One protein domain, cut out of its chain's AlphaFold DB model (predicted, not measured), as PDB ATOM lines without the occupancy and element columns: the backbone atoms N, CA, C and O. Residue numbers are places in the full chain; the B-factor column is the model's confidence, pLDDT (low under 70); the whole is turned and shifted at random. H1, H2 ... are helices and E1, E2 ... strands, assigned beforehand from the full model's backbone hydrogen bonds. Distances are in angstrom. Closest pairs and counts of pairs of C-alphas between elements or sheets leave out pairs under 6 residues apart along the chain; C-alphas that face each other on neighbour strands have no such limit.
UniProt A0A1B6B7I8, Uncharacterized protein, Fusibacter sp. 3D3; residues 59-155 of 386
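This is residues 59 to 155 of the 386 residues of an uncharacterized protein of Fusibacter sp. 3D3 (UniProt A0A1B6B7I8). A six-stranded sheet is curled like part of a barrel and folded on itself, E7 and E3 facing E1, E6 and E8 with E2 as the hinge; the small hairpin of E4 and E5 sits off one end. There are 97 printed residues, mostly strand, with one named helix and eight named strands in the order E1 E2 E3 H1 E4 E5 E6 E7 E8. The large sheet, E7 E3 E2 E1 E6 E8, is mixed. The whole is compact, with a radius of gyration of the C-alphas of 12.9 A and spans of 38 by 27 by 20 A.

In the strongly twisted folded sheet, E1, residues 59 to 66, is antiparallel to E6, residues 126 to 132, with N 61 and O 129 2.9 A apart. E1 forms a hairpin with E2, residues 75 to 84 (N 64 to O 77, 2.8 A), and E2 one with E3, residues 87 to 94 (N 76 to O 92, 2.9 A): a meander, each strand the antiparallel neighbour of the one before. Edge strand E7, residues 144 to 146, is parallel to E3 (N 93 to O 144, 2.9 A). E7 runs on at 96 degrees into the other edge strand, E8, residues 148 to 154, antiparallel to E6 (N 130 to O 150, 2.7 A). H1, residues 99 to 102, only grazes this sheet and is too short for an O i to N i+4 pair. E4, residues 108 to 111, and E5, residues 114 to 117, form a hairpin (N 109 to O 116, 2.9 A).

E1 begins at C-alpha 59, (431.539, 569.369, 385.638), and spans 19.2 A; E6 spans 19.9 A. E8 ends at C-alpha 154, (437.225, 581.124, 396.142).

The farthest C-alphas, of Gly 86 and Thr 106, are 39.9 A apart. The printed part has no cut; E6 to E7 is a long link. Residues 68 to 72 and 97 have pLDDT under 70.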
ATOM      1  N   GLN A  59     430.399 570.002 384.984       92.50
ATOM      2  CA  GLN A  59     431.539 569.369 385.638       92.50
ATOM      3  C   GLN A  59     432.115 570.336 386.670       92.50
ATOM      4  O   GLN A  59     432.483 571.457 386.334       92.50
ATOM      5  N   VAL A  60     432.230 569.892 387.922       95.81
ATOM      6  CA  VAL A  60     432.955 570.644 388.949       95.81
ATOM      7  C   VAL A  60     434.442 570.351 388.823       95.81
ATOM      8  O   VAL A  60     434.846 569.188 388.770       95.81
ATOM      9  N   ILE A  61     435.240 571.410 388.793       96.00
ATOM     10  CA  ILE A  61     436.698 571.353 388.810       96.00
ATOM     11  C   ILE A  61     437.216 572.169 389.994       96.00
ATOM     12  O   ILE A  61     436.583 573.136 390.434       96.00
ATOM     13  N   THR A  62     438.355 571.748 390.530       97.50
ATOM     14  CA  THR A  62     439.041 572.407 391.641       97.50
ATOM     15  C   THR A  62     440.508 572.595 391.303       97.50
ATOM     16  O   THR A  62     441.065 571.874 390.469       97.50
ATOM     17  N   GLY A  63     441.116 573.596 391.920       96.56
ATOM     18  CA  GLY A  63     442.519 573.889 391.724       96.56
ATOM     19  C   GLY A  63     442.918 575.213 392.344       96.56
ATOM     20  O   GLY A  63     442.262 575.716 393.258       96.56
ATOM     21  N   LEU A  64     443.988 575.785 391.811       95.69
ATOM     22  CA  LEU A  64     444.602 577.019 392.276       95.69
ATOM     23  C   LEU A  64     444.485 578.084 391.189       95.69
ATOM     24  O   LEU A  64     444.737 577.805 390.019       95.69
ATOM     25  N   ILE A  65     444.093 579.295 391.571       93.00
ATOM     26  CA  ILE A  65     443.948 580.414 390.640       93.00
ATOM     27  C   ILE A  65     445.292 580.736 389.972       93.00
ATOM     28  O   ILE A  65     446.298 580.942 390.654       93.00
ATOM     29  N   THR A  66     445.263 580.870 388.646       88.88
ATOM     30  CA  THR A  66     446.311 581.500 387.841       88.88
ATOM     31  C   THR A  66     445.761 582.820 387.286       88.88
ATOM     32  O   THR A  66     444.764 582.849 386.568       88.88
ATOM     33  N   ILE A  67     446.378 583.945 387.656       79.81
ATOM     34  CA  ILE A  67     446.122 585.249 387.026       79.81
ATOM     35  C   ILE A  67     447.448 585.673 386.422       79.81
ATOM     36  O   ILE A  67     448.326 586.160 387.130       79.81
ATOM     37  N   ASN A  68     447.602 585.416 385.128       67.31
ATOM     38  CA  ASN A  68     448.698 585.964 384.351       67.31
ATOM     39  C   ASN A  68     448.153 587.105 383.508       67.31
ATOM     40  O   ASN A  68     447.029 587.014 383.019       67.31
ATOM     41  N   PRO A  69     448.926 588.172 383.321       58.91
ATOM     42  CA  PRO A  69     448.484 589.249 382.479       58.91
ATOM     43  C   PRO A  69     448.597 588.800 381.012       58.91
ATOM     44  O   PRO A  69     449.211 587.778 380.687       58.91
ATOM     45  N   SER A  70     447.897 589.511 380.132       55.09
ATOM     46  CA  SER A  70     447.711 589.191 378.711       55.09
ATOM     47  C   SER A  70     448.945 588.558 378.028       55.09
ATOM     48  O   SER A  70     450.070 588.995 378.247       55.09
ATOM     49  N   PRO A  71     448.773 587.552 377.149       48.38
ATOM     50  CA  PRO A  71     447.509 587.087 376.577       48.38
ATOM     51  C   PRO A  71     446.796 586.038 377.435       48.38
ATOM     52  O   PRO A  71     445.941 585.307 376.929       48.38
ATOM     53  N   PHE A  72     447.218 585.844 378.681       54.72
ATOM     54  CA  PHE A  72     446.713 584.764 379.512       54.72
ATOM     55  C   PHE A  72     445.397 585.195 380.156       54.72
ATOM     56  O   PHE A  72     445.307 586.181 380.872       54.72
ATOM     57  N   GLU A  73     444.339 584.490 379.778       75.00
ATOM     58  CA  GLU A  73     443.039 584.575 380.426       75.00
ATOM     59  C   GLU A  73     443.186 584.120 381.886       75.00
ATOM     60  O   GLU A  73     444.109 583.369 382.214       75.00
ATOM     61  N   GLU A  74     442.279 584.546 382.764       89.25
ATOM     62  CA  GLU A  74     442.198 583.970 384.106       89.25
ATOM     63  C   GLU A  74     442.054 582.443 383.998       89.25
ATOM     64  O   GLU A  74     441.320 581.940 383.141       89.25
ATOM     65  N   GLY A  75     442.781 581.696 384.829       92.62
ATOM     66  CA  GLY A  75     442.861 580.245 384.735       92.62
ATOM     67  C   GLY A  75     442.927 579.526 386.077       92.62
ATOM     68  O   GLY A  75     442.943 580.119 387.157       92.62
ATOM     69  N   ILE A  76     442.909 578.198 386.005       93.62
ATOM     70  CA  ILE A  76     443.038 577.314 387.160       93.62
ATOM     71  C   ILE A  76     444.109 576.271 386.862       93.62
ATOM     72  O   ILE A  76     443.996 575.519 385.890       93.62
ATOM     73  N   LEU A  77     445.100 576.175 387.745       94.62
ATOM     74  CA  LEU A  77     445.968 575.011 387.869       94.62
ATOM     75  C   LEU A  77     445.184 573.912 388.598       94.62
ATOM     76  O   LEU A  77     444.909 574.028 389.788       94.62
ATOM     77  N   LEU A  78     444.781 572.880 387.868       95.88
ATOM     78  CA  LEU A  78     443.862 571.841 388.321       95.88
ATOM     79  C   LEU A  78     444.505 570.914 389.357       95.88
ATOM     80  O   LEU A  78     445.622 570.437 389.149       95.88
ATOM     81  N   ASP A  79     443.747 570.571 390.401       96.75
ATOM     82  CA  ASP A  79     444.134 569.512 391.344       96.75
ATOM     83  C   ASP A  79     444.232 568.158 390.623       96.75
ATOM     84  O   ASP A  79     445.169 567.387 390.826       96.75
ATOM     85  N   GLU A  80     443.264 567.892 389.740       96.44
ATOM     86  CA  GLU A  80     443.173 566.677 388.933       96.44
ATOM     87  C   GLU A  80     443.146 567.034 387.436       96.44
ATOM     88  O   GLU A  80     442.230 567.734 386.986       96.44
ATOM     89  N   PRO A  81     444.115 566.555 386.630       96.50
ATOM     90  CA  PRO A  81     444.171 566.871 385.209       96.50
ATOM     91  C   PRO A  81     442.934 566.417 384.423       96.50
ATOM     92  O   PRO A  81     442.406 565.320 384.619       96.50
ATOM     93  N   ILE A  82     442.525 567.218 383.438       94.12
ATOM     94  CA  ILE A  82     441.432 566.883 382.515       94.12
ATOM     95  C   ILE A  82     442.000 566.237 381.251       94.12
ATOM     96  O   ILE A  82     442.948 566.736 380.644       94.12
ATOM     97  N   VAL A  83     441.380 565.142 380.802       94.69
ATOM     98  CA  VAL A  83     441.697 564.518 379.510       94.69
ATOM     99  C   VAL A  83     440.755 565.047 378.433       94.69
ATOM    100  O   VAL A  83     439.558 564.770 378.456       94.69
ATOM    101  N   PHE A  84     441.307 565.752 377.445       94.56
ATOM    102  CA  PHE A  84     440.571 566.289 376.300       94.56
ATOM    103  C   PHE A  84     441.274 565.909 374.993       94.56
ATOM    104  O   PHE A  84     442.481 566.102 374.840       94.56
ATOM    105  N   ASN A  85     440.536 565.313 374.049       94.38
ATOM    106  CA  ASN A  85     441.082 564.785 372.789       94.38
ATOM    107  C   ASN A  85     442.311 563.866 372.976       94.38
ATOM    108  O   ASN A  85     443.258 563.899 372.193       94.38
ATOM    109  N   GLY A  86     442.306 563.050 374.037       94.06
ATOM    110  CA  GLY A  86     443.384 562.104 374.348       94.06
ATOM    111  C   GLY A  86     444.656 562.727 374.938       94.06
ATOM    112  O   GLY A  86     445.619 562.001 375.170       94.06
ATOM    113  N   LYS A  87     444.674 564.039 375.203       95.81
ATOM    114  CA  LYS A  87     445.769 564.742 375.884       95.81
ATOM    115  C   LYS A  87     445.330 565.162 377.289       95.81
ATOM    116  O   LYS A  87     444.180 565.542 377.483       95.81
ATOM    117  N   SER A  88     446.246 565.061 378.249       96.50
ATOM    118  CA  SER A  88     446.043 565.505 379.632       96.50
ATOM    119  C   SER A  88     446.431 566.978 379.783       96.50
ATOM    120  O   SER A  88     447.462 567.390 379.246       96.50
ATOM    121  N   TYR A  89     445.617 567.745 380.505       94.44
ATOM    122  CA  TYR A  89     445.814 569.164 380.788       94.44
ATOM    123  C   TYR A  89     445.731 569.395 382.295       94.44
ATOM    124  O   TYR A  89     444.734 569.039 382.917       94.44
ATOM    125  N   SER A  90     446.779 569.984 382.867       95.69
ATOM    126  CA  SER A  90     446.839 570.394 384.276       95.69
ATOM    127  C   SER A  90     446.393 571.839 384.490       95.69
ATOM    128  O   SER A  90     446.321 572.282 385.624       95.69
ATOM    129  N   GLU A  91     446.126 572.583 383.422       93.94
ATOM    130  CA  GLU A  91     445.710 573.979 383.478       93.94
ATOM    131  C   GLU A  91     444.566 574.207 382.493       93.94
ATOM    132  O   GLU A  91     444.515 573.581 381.425       93.94
ATOM    133  N   ILE A  92     443.647 575.090 382.870       92.75
ATOM    134  CA  ILE A  92     442.516 575.506 382.049       92.75
ATOM    135  C   ILE A  92     442.307 577.020 382.174       92.75
ATOM    136  O   ILE A  92     442.302 577.543 383.284       92.75
ATOM    137  N   GLY A  93     442.151 577.710 381.044       92.19
ATOM    138  CA  GLY A  93     441.808 579.136 380.978       92.19
ATOM    139  C   GLY A  93     440.307 579.383 380.790       92.19
ATOM    140  O   GLY A  93     439.554 578.470 380.427       92.19
ATOM    141  N   PHE A  94     439.862 580.619 381.006       90.31
ATOM    142  CA  PHE A  94     438.453 580.999 380.894       90.31
ATOM    143  C   PHE A  94     438.252 582.279 380.082       90.31
ATOM    144  O   PHE A  94     438.733 583.345 380.443       90.31
ATOM    145  N   GLN A  95     437.444 582.188 379.024       74.69
ATOM    146  CA  GLN A  95     437.309 583.275 378.042       74.69
ATOM    147  C   GLN A  95     436.468 584.462 378.526       74.69
ATOM    148  O   GLN A  95     436.678 585.586 378.082       74.69
ATOM    149  N   ASP A  96     435.521 584.216 379.433       70.44
ATOM    150  CA  ASP A  96     434.488 585.192 379.811       70.44
ATOM    151  C   ASP A  96     434.366 585.373 381.333       70.44
ATOM    152  O   ASP A  96     433.406 585.975 381.822       70.44
ATOM    153  N   ALA A  97     435.294 584.808 382.109       62.78
ATOM    154  CA  ALA A  97     435.193 584.801 383.559       62.78
ATOM    155  C   ALA A  97     436.289 585.635 384.211       62.78
ATOM    156  O   ALA A  97     437.466 585.317 384.109       62.78
ATOM    157  N   TYR A  98     435.842 586.651 384.947       78.38
ATOM    158  CA  TYR A  98     436.669 587.439 385.848       78.38
ATOM    159  C   TYR A  98     436.396 586.992 387.281       78.38
ATOM    160  O   TYR A  98     435.655 587.657 388.008       78.38
ATOM    161  N   PHE A  99     436.895 585.827 387.697       88.88
ATOM    162  CA  PHE A  99     436.833 585.466 389.113       88.88
ATOM    163  C   PHE A  99     437.757 586.344 389.969       88.88
ATOM    164  O   PHE A  99     437.517 586.466 391.171       88.88
ATOM    165  N   SER A 100     438.721 587.048 389.361       89.06
ATOM    166  CA  SER A 100     439.491 588.125 390.000       89.06
ATOM    167  C   SER A 100     438.608 589.176 390.668       89.06
ATOM    168  O   SER A 100     439.010 589.789 391.655       89.06
ATOM    169  N   LYS A 101     437.370 589.367 390.192       90.88
ATOM    170  CA  LYS A 101     436.436 590.315 390.798       90.88
ATOM    171  C   LYS A 101     435.949 589.933 392.188       90.88
ATOM    172  O   LYS A 101     435.404 590.789 392.871       90.88
ATOM    173  N   TYR A 102     436.116 588.680 392.595       92.75
ATOM    174  CA  TYR A 102     435.760 588.207 393.934       92.75
ATOM    175  C   TYR A 102     436.968 588.136 394.876       92.75
ATOM    176  O   TYR A 102     436.814 587.768 396.041       92.75
ATOM    177  N   LEU A 103     438.167 588.449 394.378       91.75
ATOM    178  CA  LEU A 103     439.388 588.472 395.170       91.75
ATOM    179  C   LEU A 103     439.551 589.816 395.870       91.75
ATOM    180  O   LEU A 103     439.151 590.856 395.346       91.75
ATOM    181  N   ASP A 104     440.144 589.770 397.060       91.31
ATOM    182  CA  ASP A 104     440.545 590.975 397.773       91.31
ATOM    183  C   ASP A 104     441.576 591.739 396.932       91.31
ATOM    184  O   ASP A 104     442.532 591.157 396.406       91.31
ATOM    185  N   ARG A 105     441.351 593.043 396.767       90.31
ATOM    186  CA  ARG A 105     442.194 593.905 395.942       90.31
ATOM    187  C   ARG A 105     443.590 594.086 396.529       90.31
ATOM    188  O   ARG A 105     444.510 594.369 395.769       90.31
ATOM    189  N   THR A 106     443.790 593.823 397.822       88.50
ATOM    190  CA  THR A 106     445.127 593.825 398.441       88.50
ATOM    191  C   THR A 106     446.012 592.654 397.998       88.50
ATOM    192  O   THR A 106     447.185 592.623 398.348       88.50
ATOM    193  N   LEU A 107     445.472 591.663 397.277       89.50
ATOM    194  CA  LEU A 107     446.234 590.502 396.791       89.50
ATOM    195  C   LEU A 107     446.938 590.758 395.454       89.50
ATOM    196  O   LEU A 107     447.660 589.883 394.972       89.50
ATOM    197  N   PHE A 108     446.688 591.912 394.835       90.44
ATOM    198  CA  PHE A 108     447.186 592.238 393.508       90.44
ATOM    199  C   PHE A 108     448.416 593.141 393.571       90.44
ATOM    200  O   PHE A 108     448.502 594.034 394.408       90.44
ATOM    201  N   GLU A 109     449.317 592.943 392.617       90.50
ATOM    202  CA  GLU A 109     450.382 593.877 392.241       90.50
ATOM    203  C   GLU A 109     450.216 594.257 390.763       90.50
ATOM    204  O   GLU A 109     449.421 593.647 390.035       90.50
ATOM    205  N   TYR A 110     450.915 595.294 390.312       89.75
ATOM    206  CA  TYR A 110     450.844 595.721 388.921       89.75
ATOM    207  C   TYR A 110     451.987 595.159 388.076       89.75
ATOM    208  O   TYR A 110     453.143 595.162 388.484       89.75
ATOM    209  N   SER A 111     451.655 594.742 386.854       87.69
ATOM    210  CA  SER A 111     452.606 594.459 385.779       87.69
ATOM    211  C   SER A 111     452.285 595.345 384.569       87.69
ATOM    212  O   SER A 111     451.145 595.794 384.447       87.69
ATOM    213  N   PRO A 112     453.219 595.564 383.625       83.06
ATOM    214  CA  PRO A 112     452.954 596.355 382.416       83.06
ATOM    215  C   PRO A 112     451.716 595.901 381.630       83.06
ATOM    216  O   PRO A 112     451.047 596.716 381.000       83.06
ATOM    217  N   ASP A 113     451.396 594.610 381.707       82.38
ATOM    218  CA  ASP A 113     450.273 593.979 381.019       82.38
ATOM    219  C   ASP A 113     448.965 593.986 381.852       82.38
ATOM    220  O   ASP A 113     447.939 593.463 381.403       82.38
ATOM    221  N   GLY A 114     448.979 594.574 383.055       86.12
ATOM    222  CA  GLY A 114     447.824 594.759 383.939       86.12
ATOM    223  C   GLY A 114     448.007 594.211 385.365       86.12
ATOM    224  O   GLY A 114     449.101 593.773 385.734       86.12
ATOM    225  N   PRO A 115     446.937 594.228 386.185       88.38
ATOM    226  CA  PRO A 115     446.948 593.663 387.534       88.38
ATOM    227  C   PRO A 115     447.217 592.153 387.519       88.38
ATOM    228  O   PRO A 115     446.584 591.413 386.765       88.38
ATOM    229  N   ILE A 116     448.098 591.696 388.402       88.62
ATOM    230  CA  ILE A 116     448.442 590.284 388.605       88.62
ATOM    231  C   ILE A 116     448.336 589.937 390.089       88.62
ATOM    232  O   ILE A 116     448.302 590.829 390.931       88.62
ATOM    233  N   LEU A 117     448.277 588.650 390.434       87.56
ATOM    234  CA  LEU A 117     448.418 588.253 391.838       87.56
ATOM    235  C   LEU A 117     449.847 588.483 392.298       87.56
ATOM    236  O   LEU A 117     450.775 588.063 391.609       87.56
ATOM    237  N   SER A 118     450.007 589.061 393.489       83.69
ATOM    238  CA  SER A 118     451.334 589.215 394.070       83.69
ATOM    239  C   SER A 118     452.029 587.867 394.212       83.69
ATOM    240  O   SER A 118     451.374 586.857 394.489       83.69
ATOM    241  N   GLY A 119     453.352 587.831 394.023       80.56
ATOM    242  CA  GLY A 119     454.128 586.587 393.943       80.56
ATOM    243  C   GLY A 119     453.889 585.599 395.097       80.56
ATOM    244  O   GLY A 119     453.930 584.387 394.890       80.56
ATOM    245  N   GLN A 120     453.553 586.087 396.295       80.56
ATOM    246  CA  GLN A 120     453.196 585.243 397.445       80.56
ATOM    247  C   GLN A 120     451.843 584.513 397.310       80.56
ATOM    248  O   GLN A 120     451.621 583.496 397.965       80.56
ATOM    249  N   TYR A 121     450.936 585.006 396.467       82.31
ATOM    250  CA  TYR A 121     449.596 584.453 396.232       82.31
ATOM    251  C   TYR A 121     449.468 583.719 394.899       82.31
ATOM    252  O   TYR A 121     448.482 583.006 394.682       82.31
ATOM    253  N   TYR A 122     450.458 583.860 394.018       78.94
ATOM    254  CA  TYR A 122     450.498 583.153 392.750       78.94
ATOM    255  C   TYR A 122     450.428 581.636 392.979       78.94
ATOM    256  O   TYR A 122     451.218 581.075 393.739       78.94
ATOM    257  N   ASN A 123     449.457 580.972 392.344       83.75
ATOM    258  CA  ASN A 123     449.156 579.547 392.526       83.75
ATOM    259  C   ASN A 123     448.840 579.127 393.973       83.75
ATOM    260  O   ASN A 123     448.981 577.955 394.297       83.75
ATOM    261  N   ASN A 124     448.404 580.037 394.846       89.62
ATOM    262  CA  ASN A 124     448.141 579.712 396.256       89.62
ATOM    263  C   ASN A 124     446.681 579.920 396.679       89.62
ATOM    264  O   ASN A 124     446.323 579.587 397.807       89.62
ATOM    265  N   ILE A 125     445.821 580.443 395.798       93.25
ATOM    266  CA  ILE A 125     444.412 580.701 396.118       93.25
ATOM    267  C   ILE A 125     443.543 579.548 395.594       93.25
ATOM    268  O   ILE A 125     443.384 579.428 394.377       93.25
ATOM    269  N   PRO A 126     442.953 578.713 396.471       96.12
ATOM    270  CA  PRO A 126     442.115 577.607 396.036       96.12
ATOM    271  C   PRO A 126     440.797 578.116 395.457       96.12
ATOM    272  O   PRO A 126     440.188 579.056 395.972       96.12
ATOM    273  N   ILE A 127     440.326 577.463 394.404       96.56
ATOM    274  CA  ILE A 127     439.095 577.810 393.702       96.56
ATOM    275  C   ILE A 127     438.359 576.545 393.263       96.56
ATOM    276  O   ILE A 127     438.958 575.537 392.890       96.56
ATOM    277  N   SER A 128     437.029 576.608 393.306       97.06
ATOM    278  CA  SER A 128     436.145 575.588 392.756       97.06
ATOM    279  C   SER A 128     435.132 576.240 391.830       97.06
ATOM    280  O   SER A 128     434.465 577.209 392.207       97.06
ATOM    281  N   VAL A 129     435.003 575.699 390.619       95.62
ATOM    282  CA  VAL A 129     434.071 576.192 389.602       95.62
ATOM    283  C   VAL A 129     433.328 575.038 388.938       95.62
ATOM    284  O   VAL A 129     433.846 573.936 388.778       95.62
ATOM    285  N   SER A 130     432.089 575.312 388.556       94.81
ATOM    286  CA  SER A 130     431.267 574.523 387.648       94.81
ATOM    287  C   SER A 130     431.533 575.001 386.225       94.81
ATOM    288  O   SER A 130     431.397 576.197 385.946       94.81
ATOM    289  N   ILE A 131     431.905 574.089 385.331       93.75
ATOM    290  CA  ILE A 131     432.088 574.365 383.904       93.75
ATOM    291  C   ILE A 131     431.089 573.572 383.068       93.75
ATOM    292  O   ILE A 131     430.723 572.442 383.405       93.75
ATOM    293  N   THR A 132     430.702 574.128 381.924       91.00
ATOM    294  CA  THR A 132     429.905 573.401 380.928       91.00
ATOM    295  C   THR A 132     430.828 572.483 380.135       91.00
ATOM    296  O   THR A 132     431.690 572.970 379.406       91.00
ATOM    297  N   LYS A 133     430.670 571.160 380.224       89.44
ATOM    298  CA  LYS A 133     431.592 570.210 379.570       89.44
ATOM    299  C   LYS A 133     431.723 570.420 378.054       89.44
ATOM    300  O   LYS A 133     432.829 570.359 377.519       89.44
ATOM    301  N   ASP A 134     430.624 570.750 377.381       92.12
ATOM    302  CA  ASP A 134     430.597 571.014 375.934       92.12
ATOM    303  C   ASP A 134     431.263 572.342 375.534       92.12
ATOM    304  O   ASP A 134     431.477 572.601 374.350       92.12
ATOM    305  N   SER A 135     431.626 573.184 376.508       92.25
ATOM    306  CA  SER A 135     432.363 574.427 376.257       92.25
ATOM    307  C   SER A 135     433.874 574.224 376.116       92.25
ATOM    308  O   SER A 135     434.556 575.155 375.682       92.25
ATOM    309  N   LEU A 136     434.388 573.031 376.457       93.44
ATOM    310  CA  LEU A 136     435.812 572.709 376.387       93.44
ATOM    311  C   LEU A 136     436.335 572.862 374.955       93.44
ATOM    312  O   LEU A 136     435.881 572.191 374.024       93.44
ATOM    313  N   ARG A 137     437.334 573.726 374.786       94.69
ATOM    314  CA  ARG A 137     437.977 573.994 373.496       94.69
ATOM    315  C   ARG A 137     439.453 574.310 373.671       94.69
ATOM    316  O   ARG A 137     439.894 574.709 374.744       94.69
ATOM    317  N   LEU A 138     440.213 574.122 372.599       93.31
ATOM    318  CA  LEU A 138     441.605 574.556 372.531       93.31
ATOM    319  C   LEU A 138     441.656 575.920 371.854       93.31
ATOM    320  O   LEU A 138     441.023 576.100 370.811       93.31
ATOM    321  N   ASP A 139     442.385 576.857 372.449       87.50
ATOM    322  CA  ASP A 139     442.657 578.150 371.829       87.50
ATOM    323  C   ASP A 139     443.729 578.033 370.723       87.50
ATOM    324  O   ASP A 139     444.287 576.960 370.460       87.50
ATOM    325  N   ASP A 140     444.055 579.154 370.077       87.94
ATOM    326  CA  ASP A 140     445.068 579.208 369.014       87.94
ATOM    327  C   ASP A 140     446.491 578.845 369.501       87.94
ATOM    328  O   ASP A 140     447.376 578.566 368.685       87.94
ATOM    329  N   ARG A 141     446.723 578.809 370.820       87.25
ATOM    330  CA  ARG A 141     447.985 578.425 371.475       87.25
ATOM    331  C   ARG A 141     447.976 576.976 371.967       87.25
ATOM    332  O   ARG A 141     448.971 576.530 372.537       87.25
ATOM    333  N   ASN A 142     446.904 576.220 371.708       90.12
ATOM    334  CA  ASN A 142     446.708 574.849 372.185       90.12
ATOM    335  C   ASN A 142     446.564 574.743 373.718       90.12
ATOM    336  O   ASN A 142     446.907 573.704 374.300       90.12
ATOM    337  N   LEU A 143     446.072 575.809 374.357       89.81
ATOM    338  CA  LEU A 143     445.674 575.834 375.762       89.81
ATOM    339  C   LEU A 143     444.211 575.409 375.885       89.81
ATOM    340  O   LEU A 143     443.372 575.781 375.062       89.81
ATOM    341  N   LEU A 144     443.910 574.599 376.901       93.69
ATOM    342  CA  LEU A 144     442.540 574.190 377.189       93.69
ATOM    343  C   LEU A 144     441.790 575.368 377.807       93.69
ATOM    344  O   LEU A 144     442.292 576.007 378.725       93.69
ATOM    345  N   SER A 145     440.582 575.630 377.320       93.19
ATOM    346  CA  SER A 145     439.694 576.654 377.863       93.19
ATOM    347  C   SER A 145     438.272 576.126 378.012       93.19
ATOM    348  O   SER A 145     437.871 575.199 377.299       93.19
ATOM    349  N   ALA A 146     437.516 576.708 378.938       92.81
ATOM    350  CA  ALA A 146     436.097 576.425 379.137       92.81
ATOM    351  C   ALA A 146     435.308 577.701 379.452       92.81
ATOM    352  O   ALA A 146     435.865 578.749 379.773       92.81
ATOM    353  N   GLN A 147     433.986 577.592 379.379       91.62
ATOM    354  CA  GLN A 147     433.055 578.567 379.923       91.62
ATOM    355  C   GLN A 147     432.693 578.169 381.358       91.62
ATOM    356  O   GLN A 147     432.313 577.023 381.620       91.62
ATOM    357  N   ILE A 148     432.793 579.130 382.277       92.00
ATOM    358  CA  ILE A 148     432.322 578.953 383.650       92.00
ATOM    359  C   ILE A 148     430.799 579.060 383.659       92.00
ATOM    360  O   ILE A 148     430.240 580.070 383.240       92.00
ATOM    361  N   ASP A 149     430.146 578.018 384.159       92.00
ATOM    362  CA  ASP A 149     428.717 578.018 384.472       92.00
ATOM    363  C   ASP A 149     428.476 578.719 385.820       92.00
ATOM    364  O   ASP A 149     427.658 579.632 385.933       92.00
ATOM    365  N   LYS A 150     429.254 578.350 386.847       92.69
ATOM    366  CA  LYS A 150     429.144 578.937 388.190       92.69
ATOM    367  C   LYS A 150     430.458 578.870 388.959       92.69
ATOM    368  O   LYS A 150     431.101 577.830 388.998       92.69
ATOM    369  N   ILE A 151     430.805 579.933 389.679       94.38
ATOM    370  CA  ILE A 151     431.887 579.888 390.672       94.38
ATOM    371  C   ILE A 151     431.299 579.393 391.995       94.38
ATOM    372  O   ILE A 151     430.309 579.941 392.484       94.38
ATOM    373  N   ILE A 152     431.862 578.314 392.537       95.69
ATOM    374  CA  ILE A 152     431.354 577.633 393.735       95.69
ATOM    375  C   ILE A 152     432.012 578.208 394.986       95.69
ATOM    376  O   ILE A 152     431.317 578.517 395.952       95.69
ATOM    377  N   SER A 153     433.337 578.351 394.967       96.50
ATOM    378  CA  SER A 153     434.088 578.935 396.077       96.50
ATOM    379  C   SER A 153     435.426 579.495 395.625       96.50
ATOM    380  O   SER A 153     436.058 578.929 394.734       96.50
ATOM    381  N   ILE A 154     435.892 580.539 396.303       95.31
ATOM    382  CA  ILE A 154     437.225 581.124 396.142       95.31
ATOM    383  C   ILE A 154     437.829 581.308 397.528       95.31
ATOM    384  O   ILE A 154     437.156 581.777 398.441       95.31
ATOM    385  N   ASN A 155     439.089 580.915 397.692       93.81
ATOM    386  CA  ASN A 155     439.799 580.938 398.965       93.81
ATOM    387  C   ASN A 155     439.006 580.265 400.105       93.81
ATOM    388  O   ASN A 155     438.929 580.774 401.218       93.81
TER     389      ASN A 155